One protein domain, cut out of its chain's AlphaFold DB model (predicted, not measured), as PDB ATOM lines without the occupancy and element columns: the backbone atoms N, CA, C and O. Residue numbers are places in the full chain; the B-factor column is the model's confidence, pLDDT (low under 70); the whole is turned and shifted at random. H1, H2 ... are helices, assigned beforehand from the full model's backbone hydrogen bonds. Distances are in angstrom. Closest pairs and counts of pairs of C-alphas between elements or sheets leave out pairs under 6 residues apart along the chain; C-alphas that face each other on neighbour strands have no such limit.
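What this domain is: This is residues 8 to 63 of the 188 residues of the protein "Hypothetical protein" of Rotaria magnacalcarata (UniProt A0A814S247). Two helices cross nearly at right angles: the shorter H1 packs with residues 14 to 18 on residues 36 to 43 of the long H2, and its other end, residues 9 to 13, sticks out. A wide loop, residues 21 to 32, joins them, and after H2 the tail folds back. The printed part has 56 residues, all-helix in class, with H1 then H2 and no named strand. It is loose, with a radius of gyration of the C-alphas of 14.0 A, spanning 43 by 26 by 18 A.

How they stand to each other: H1, residues 9 to 20, touches H2, residues 33 to 55; their closest C-alphas, those of Ala 18 and Arg 39, are 5.8 A apart. Their lines are about perpendicular, at 81 degrees. In both helices every O i to N i+4 pair is within hydrogen-bond range.

Where its parts are: H1 begins at C-alpha 9 (34.305, 25.228, -22.983) and is 16.5 A long from first to last C-alpha. H2, 33.1 A long, ends at C-alpha 55 (25.190, 48.846, -14.279).

The domain as a whole: The C-alphas farthest apart, of Arg 28 and Glu 58, are 43.1 A apart. The printed part has no cut, and the link from H1 to H2 is long. pLDDT is under 70 at residues 22 to 30, 54 and 56 to 63.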
ATOM      1  N   SER A   8      37.342  22.214 -20.598       77.62
ATOM      2  CA  SER A   8      36.017  22.817 -20.503       77.62
ATOM      3  C   SER A   8      35.861  23.982 -21.494       77.62
ATOM      4  O   SER A   8      36.775  24.782 -21.699       77.62
ATOM      5  N   GLN A   9      34.671  24.111 -22.093       79.06
ATOM      6  CA  GLN A   9      34.305  25.228 -22.983       79.06
ATOM      7  C   GLN A   9      34.661  26.623 -22.413       79.06
ATOM      8  O   GLN A   9      35.149  27.470 -23.164       79.06
ATOM      9  N   PRO A  10      34.507  26.889 -21.097       76.88
ATOM     10  CA  PRO A  10      34.964  28.139 -20.492       76.88
ATOM     11  C   PRO A  10      36.479  28.362 -20.584       76.88
ATOM     12  O   PRO A  10      36.910  29.484 -20.850       76.88
ATOM     13  N   CYS A  11      37.289  27.316 -20.399       75.88
ATOM     14  CA  CYS A  11      38.749  27.406 -20.479       75.88
ATOM     15  C   CYS A  11      39.207  27.743 -21.906       75.88
ATOM     16  O   CYS A  11      40.003  28.662 -22.108       75.88
ATOM     17  N   GLU A  12      38.621  27.077 -22.903       79.88
ATOM     18  CA  GLU A  12      38.860  27.362 -24.323       79.88
ATOM     19  C   GLU A  12      38.453  28.800 -24.690       79.88
ATOM     20  O   GLU A  12      39.176  29.501 -25.401       79.88
ATOM     21  N   ASN A  13      37.329  29.290 -24.157       80.44
ATOM     22  CA  ASN A  13      36.890  30.668 -24.373       80.44
ATOM     23  C   ASN A  13      37.882  31.691 -23.786       80.44
ATOM     24  O   ASN A  13      38.262  32.651 -24.459       80.44
ATOM     25  N   VAL A  14      38.363  31.478 -22.555       80.69
ATOM     26  CA  VAL A  14      39.388  32.343 -21.939       80.69
ATOM     27  C   VAL A  14      40.676  32.332 -22.765       80.69
ATOM     28  O   VAL A  14      41.254  33.392 -23.016       80.69
ATOM     29  N   PHE A  15      41.094  31.163 -23.249       78.44
ATOM     30  CA  PHE A  15      42.281  31.026 -24.087       78.44
ATOM     31  C   PHE A  15      42.144  31.771 -25.423       78.44
ATOM     32  O   PHE A  15      43.042  32.529 -25.807       78.44
ATOM     33  N   ARG A  16      40.995  31.646 -26.100       79.06
ATOM     34  CA  ARG A  16      40.677  32.393 -27.331       79.06
ATOM     35  C   ARG A  16      40.699  33.899 -27.113       79.06
ATOM     36  O   ARG A  16      41.288  34.621 -27.918       79.06
ATOM     37  N   ASN A  17      40.126  34.372 -26.011       79.31
ATOM     38  CA  ASN A  17      40.093  35.797 -25.702       79.31
ATOM     39  C   ASN A  17      41.486  36.343 -25.346       79.31
ATOM     40  O   ASN A  17      41.890  37.389 -25.854       79.31
ATOM     41  N   ALA A  18      42.271  35.608 -24.554       77.56
ATOM     42  CA  ALA A  18      43.661  35.961 -24.263       77.56
ATOM     43  C   ALA A  18      44.530  35.985 -25.535       77.56
ATOM     44  O   ALA A  18      45.417  36.834 -25.671       77.56
ATOM     45  N   ARG A  19      44.255  35.088 -26.491       74.75
ATOM     46  CA  ARG A  19      44.898  35.073 -27.809       74.75
ATOM     47  C   ARG A  19      44.504  36.284 -28.656       74.75
ATOM     48  O   ARG A  19      45.393  36.908 -29.229       74.75
ATOM     49  N   ALA A  20      43.223  36.650 -28.703       75.69
ATOM     50  CA  ALA A  20      42.728  37.791 -29.483       75.69
ATOM     51  C   ALA A  20      43.374  39.130 -29.072       75.69
ATOM     52  O   ALA A  20      43.553  40.016 -29.905       75.69
ATOM     53  N   LEU A  21      43.820  39.251 -27.816       73.00
ATOM     54  CA  LEU A  21      44.593  40.403 -27.337       73.00
ATOM     55  C   LEU A  21      45.991  40.535 -27.973       73.00
ATOM     56  O   LEU A  21      46.622  41.576 -27.813       73.00
ATOM     57  N   SER A  22      46.489  39.505 -28.665       65.81
ATOM     58  CA  SER A  22      47.826  39.486 -29.287       65.81
ATOM     59  C   SER A  22      47.847  40.010 -30.731       65.81
ATOM     60  O   SER A  22      48.903  40.025 -31.354       65.81
ATOM     61  N   GLY A  23      46.706  40.472 -31.252       57.81
ATOM     62  CA  GLY A  23      46.590  41.016 -32.606       57.81
ATOM     63  C   GLY A  23      46.258  39.962 -33.667       57.81
ATOM     64  O   GLY A  23      46.563  38.780 -33.540       57.81
ATOM     65  N   ILE A  24      45.610  40.422 -34.739       56.44
ATOM     66  CA  ILE A  24      45.009  39.616 -35.821       56.44
ATOM     67  C   ILE A  24      46.029  38.899 -36.726       56.44
ATOM     68  O   ILE A  24      45.638  38.042 -37.511       56.44
ATOM     69  N   TYR A  25      47.320  39.222 -36.611       51.84
ATOM     70  CA  TYR A  25      48.362  38.747 -37.531       51.84
ATOM     71  C   TYR A  25      49.269  37.645 -36.958       51.84
ATOM     72  O   TYR A  25      50.109  37.123 -37.685       51.84
ATOM     73  N   LEU A  26      49.105  37.238 -35.688       50.50
ATOM     74  CA  LEU A  26      49.863  36.115 -35.118       50.50
ATOM     75  C   LEU A  26      49.033  34.820 -35.079       50.50
ATOM     76  O   LEU A  26      48.240  34.552 -34.170       50.50
ATOM     77  N   THR A  27      49.267  33.955 -36.062       54.91
ATOM     78  CA  THR A  27      48.746  32.578 -36.104       54.91
ATOM     79  C   THR A  27      49.503  31.617 -35.176       54.91
ATOM     80  O   THR A  27      48.933  30.594 -34.788       54.91
ATOM     81  N   ARG A  28      50.725  31.955 -34.735       55.59
ATOM     82  CA  ARG A  28      51.470  31.206 -33.706       55.59
ATOM     83  C   ARG A  28      51.338  31.846 -32.329       55.59
ATOM     84  O   ARG A  28      51.560  33.039 -32.146       55.59
ATOM     85  N   ILE A  29      51.000  31.015 -31.350       62.22
ATOM     86  CA  ILE A  29      50.837  31.388 -29.948       62.22
ATOM     87  C   ILE A  29      52.220  31.409 -29.277       62.22
ATOM     88  O   ILE A  29      52.532  30.553 -28.461       62.22
ATOM     89  N   ASN A  30      53.076  32.366 -29.636       64.38
ATOM     90  CA  ASN A  30      54.363  32.550 -28.958       64.38
ATOM     91  C   ASN A  30      54.174  33.461 -27.744       64.38
ATOM     92  O   ASN A  30      54.582  34.621 -27.756       64.38
ATOM     93  N   PHE A  31      53.507  32.960 -26.704       70.94
ATOM     94  CA  PHE A  31      53.517  33.640 -25.417       70.94
ATOM     95  C   PHE A  31      53.888  32.705 -24.279       70.94
ATOM     96  O   PHE A  31      53.442  31.562 -24.216       70.94
ATOM     97  N   THR A  32      54.710  33.208 -23.363       81.62
ATOM     98  CA  THR A  32      55.065  32.469 -22.151       81.62
ATOM     99  C   THR A  32      53.873  32.417 -21.196       81.62
ATOM    100  O   THR A  32      52.986  33.276 -21.227       81.62
ATOM    101  N   ILE A  33      53.864  31.448 -20.279       75.25
ATOM    102  CA  ILE A  33      52.825  31.322 -19.240       75.25
ATOM    103  C   ILE A  33      52.694  32.622 -18.418       75.25
ATOM    104  O   ILE A  33      51.591  33.053 -18.088       75.25
ATOM    105  N   SER A  34      53.803  33.323 -18.161       79.81
ATOM    106  CA  SER A  34      53.784  34.632 -17.488       79.81
ATOM    107  C   SER A  34      53.009  35.693 -18.286       79.81
ATOM    108  O   SER A  34      52.205  36.446 -17.731       79.81
ATOM    109  N   GLN A  35      53.202  35.736 -19.608       78.25
ATOM    110  CA  GLN A  35      52.472  36.649 -20.491       78.25
ATOM    111  C   GLN A  35      50.983  36.290 -20.575       78.25
ATOM    112  O   GLN A  35      50.147  37.191 -20.650       78.25
ATOM    113  N   PHE A  36      50.642  35.003 -20.503       80.94
ATOM    114  CA  PHE A  36      49.257  34.541 -20.428       80.94
ATOM    115  C   PHE A  36      48.539  35.065 -19.179       80.94
ATOM    116  O   PHE A  36      47.492  35.700 -19.304       80.94
ATOM    117  N   PHE A  37      49.131  34.909 -17.991       81.31
ATOM    118  CA  PHE A  37      48.533  35.412 -16.748       81.31
ATOM    119  C   PHE A  37      48.369  36.935 -16.742       81.31
ATOM    120  O   PHE A  37      47.314  37.442 -16.359       81.31
ATOM    121  N   LYS A  38      49.364  37.680 -17.245       83.31
ATOM    122  CA  LYS A  38      49.243  39.141 -17.413       83.31
ATOM    123  C   LYS A  38      48.052  39.515 -18.302       83.31
ATOM    124  O   LYS A  38      47.362  40.497 -18.029       83.31
ATOM    125  N   ARG A  39      47.794  38.735 -19.352       80.06
ATOM    126  CA  ARG A  39      46.672  38.957 -20.273       80.06
ATOM    127  C   ARG A  39      45.328  38.574 -19.665       80.06
ATOM    128  O   ARG A  39      44.379  39.318 -19.876       80.06
ATOM    129  N   ILE A  40      45.251  37.497 -18.883       82.75
ATOM    130  CA  ILE A  40      44.036  37.152 -18.128       82.75
ATOM    131  C   ILE A  40      43.680  38.274 -17.153       82.75
ATOM    132  O   ILE A  40      42.540  38.723 -17.137       82.75
ATOM    133  N   ASN A  41      44.656  38.793 -16.404       83.75
ATOM    134  CA  ASN A  41      44.409  39.899 -15.477       83.75
ATOM    135  C   ASN A  41      43.889  41.142 -16.211       83.75
ATOM    136  O   ASN A  41      42.915  41.755 -15.784       83.75
ATOM    137  N   LYS A  42      44.485  41.472 -17.364       84.50
ATOM    138  CA  LYS A  42      43.994  42.556 -18.227       84.50
ATOM    139  C   LYS A  42      42.562  42.301 -18.711       84.50
ATOM    140  O   LYS A  42      41.761  43.231 -18.747       84.50
ATOM    141  N   LEU A  43      42.238  41.065 -19.083       84.06
ATOM    142  CA  LEU A  43      40.902  40.673 -19.529       84.06
ATOM    143  C   LEU A  43      39.860  40.795 -18.406       84.06
ATOM    144  O   LEU A  43      38.764  41.292 -18.655       84.06
ATOM    145  N   ASN A  44      40.206  40.403 -17.178       84.88
ATOM    146  CA  ASN A  44      39.321  40.531 -16.019       84.88
ATOM    147  C   ASN A  44      38.979  41.996 -15.741       84.88
ATOM    148  O   ASN A  44      37.801  42.331 -15.677       84.88
ATOM    149  N   VAL A  45      39.980  42.881 -15.715       84.06
ATOM    150  CA  VAL A  45      39.760  44.326 -15.527       84.06
ATOM    151  C   VAL A  45      38.857  44.904 -16.622       84.06
ATOM    152  O   VAL A  45      37.942  45.668 -16.333       84.06
ATOM    153  N   LEU A  46      39.059  44.520 -17.888       80.88
ATOM    154  CA  LEU A  46      38.183  44.962 -18.982       80.88
ATOM    155  C   LEU A  46      36.742  44.457 -18.823       80.88
ATOM    156  O   LEU A  46      35.798  45.158 -19.183       80.88
ATOM    157  N   THR A  47      36.573  43.247 -18.293       80.06
ATOM    158  CA  THR A  47      35.256  42.644 -18.056       80.06
ATOM    159  C   THR A  47      34.535  43.349 -16.909       80.06
ATOM    160  O   THR A  47      33.365  43.694 -17.056       80.06
ATOM    161  N   GLU A  48      35.245  43.644 -15.819       83.56
ATOM    162  CA  GLU A  48      34.740  44.430 -14.689       83.56
ATOM    163  C   GLU A  48      34.335  45.841 -15.124       83.56
ATOM    164  O   GLU A  48      33.238  46.290 -14.801       83.56
ATOM    165  N   LEU A  49      35.163  46.514 -15.930       78.75
ATOM    166  CA  LEU A  49      34.847  47.835 -16.483       78.75
ATOM    167  C   LEU A  49      33.594  47.806 -17.366       78.75
ATOM    168  O   LEU A  49      32.732  48.674 -17.241       78.75
ATOM    169  N   LYS A  50      33.461  46.791 -18.226       76.88
ATOM    170  CA  LYS A  50      32.278  46.619 -19.080       76.88
ATOM    171  C   LYS A  50      31.017  46.331 -18.262       76.88
ATOM    172  O   LYS A  50      29.933  46.801 -18.606       76.88
ATOM    173  N   GLN A  51      31.141  45.553 -17.191       78.00
ATOM    174  CA  GLN A  51      30.030  45.280 -16.286       78.00
ATOM    175  C   GLN A  51      29.630  46.538 -15.510       78.00
ATOM    176  O   GLN A  51      28.441  46.828 -15.407       78.00
ATOM    177  N   PHE A  52      30.609  47.317 -15.049       76.50
ATOM    178  CA  PHE A  52      30.389  48.599 -14.388       76.50
ATOM    179  C   PHE A  52      29.661  49.601 -15.300       76.50
ATOM    180  O   PHE A  52      28.701  50.235 -14.860       76.50
ATOM    181  N   GLU A  53      30.047  49.681 -16.581       70.12
ATOM    182  CA  GLU A  53      29.359  50.483 -17.608       70.12
ATOM    183  C   GLU A  53      27.895  50.049 -17.797       70.12
ATOM    184  O   GLU A  53      27.007  50.893 -17.911       70.12
ATOM    185  N   ALA A  54      27.620  48.741 -17.792       68.81
ATOM    186  CA  ALA A  54      26.260  48.222 -17.941       68.81
ATOM    187  C   ALA A  54      25.362  48.529 -16.728       68.81
ATOM    188  O   ALA A  54      24.149  48.666 -16.887       68.81
ATOM    189  N   THR A  55      25.939  48.627 -15.526       70.50
ATOM    190  CA  THR A  55      25.190  48.846 -14.279       70.50
ATOM    191  C   THR A  55      24.984  50.317 -13.911       70.50
ATOM    192  O   THR A  55      23.994  50.628 -13.256       70.50
ATOM    193  N   ASN A  56      25.868  51.231 -14.330       65.44
ATOM    194  CA  ASN A  56      25.766  52.659 -14.006       65.44
ATOM    195  C   ASN A  56      25.149  53.460 -15.163       65.44
ATOM    196  O   ASN A  56      25.836  53.912 -16.079       65.44
ATOM    197  N   SER A  57      23.829  53.666 -15.110       60.16
ATOM    198  CA  SER A  57      23.071  54.394 -16.137       60.16
ATOM    199  C   SER A  57      23.147  55.922 -16.040       60.16
ATOM    200  O   SER A  57      22.795  56.593 -17.008       60.16
ATOM    201  N   GLU A  58      23.574  56.476 -14.900       62.94
ATOM    202  CA  GLU A  58      23.496  57.922 -14.616       62.94
ATOM    203  C   GLU A  58      24.709  58.723 -15.121       62.94
ATOM    204  O   GLU A  58      24.571  59.886 -15.486       62.94
ATOM    205  N   THR A  59      25.887  58.099 -15.227       63.62
ATOM    206  CA  THR A  59      27.095  58.693 -15.827       63.62
ATOM    207  C   THR A  59      27.740  57.673 -16.762       63.62
ATOM    208  O   THR A  59      28.659  56.940 -16.401       63.62
ATOM    209  N   LYS A  60      27.210  57.569 -17.987       57.78
ATOM    210  CA  LYS A  60      27.754  56.663 -19.005       57.78
ATOM    211  C   LYS A  60      29.126  57.151 -19.470       57.78
ATOM    212  O   LYS A  60      29.246  57.902 -20.435       57.78
ATOM    213  N   ASN A  61      30.163  56.702 -18.774       55.72
ATOM    214  CA  ASN A  61      31.545  56.827 -19.209       55.72
ATOM    215  C   ASN A  61      31.780  55.830 -20.347       55.72
ATOM    216  O   ASN A  61      32.195  54.695 -20.122       55.72
ATOM    217  N   TYR A  62      31.468  56.245 -21.574       62.34
ATOM    218  CA  TYR A  62      31.756  55.448 -22.760       62.34
ATOM    219  C   TYR A  62      33.266  55.392 -22.976       62.34
ATOM    220  O   TYR A  62      33.912  56.418 -23.206       62.34
ATOM    221  N   PHE A  63      33.837  54.191 -22.948       52.91
ATOM    222  CA  PHE A  63      35.200  54.015 -23.426       52.91
ATOM    223  C   PHE A  63      35.254  54.293 -24.937       52.91
ATOM    224  O   PHE A  63      34.355  53.861 -25.667       52.91
TER     225      PHE A  63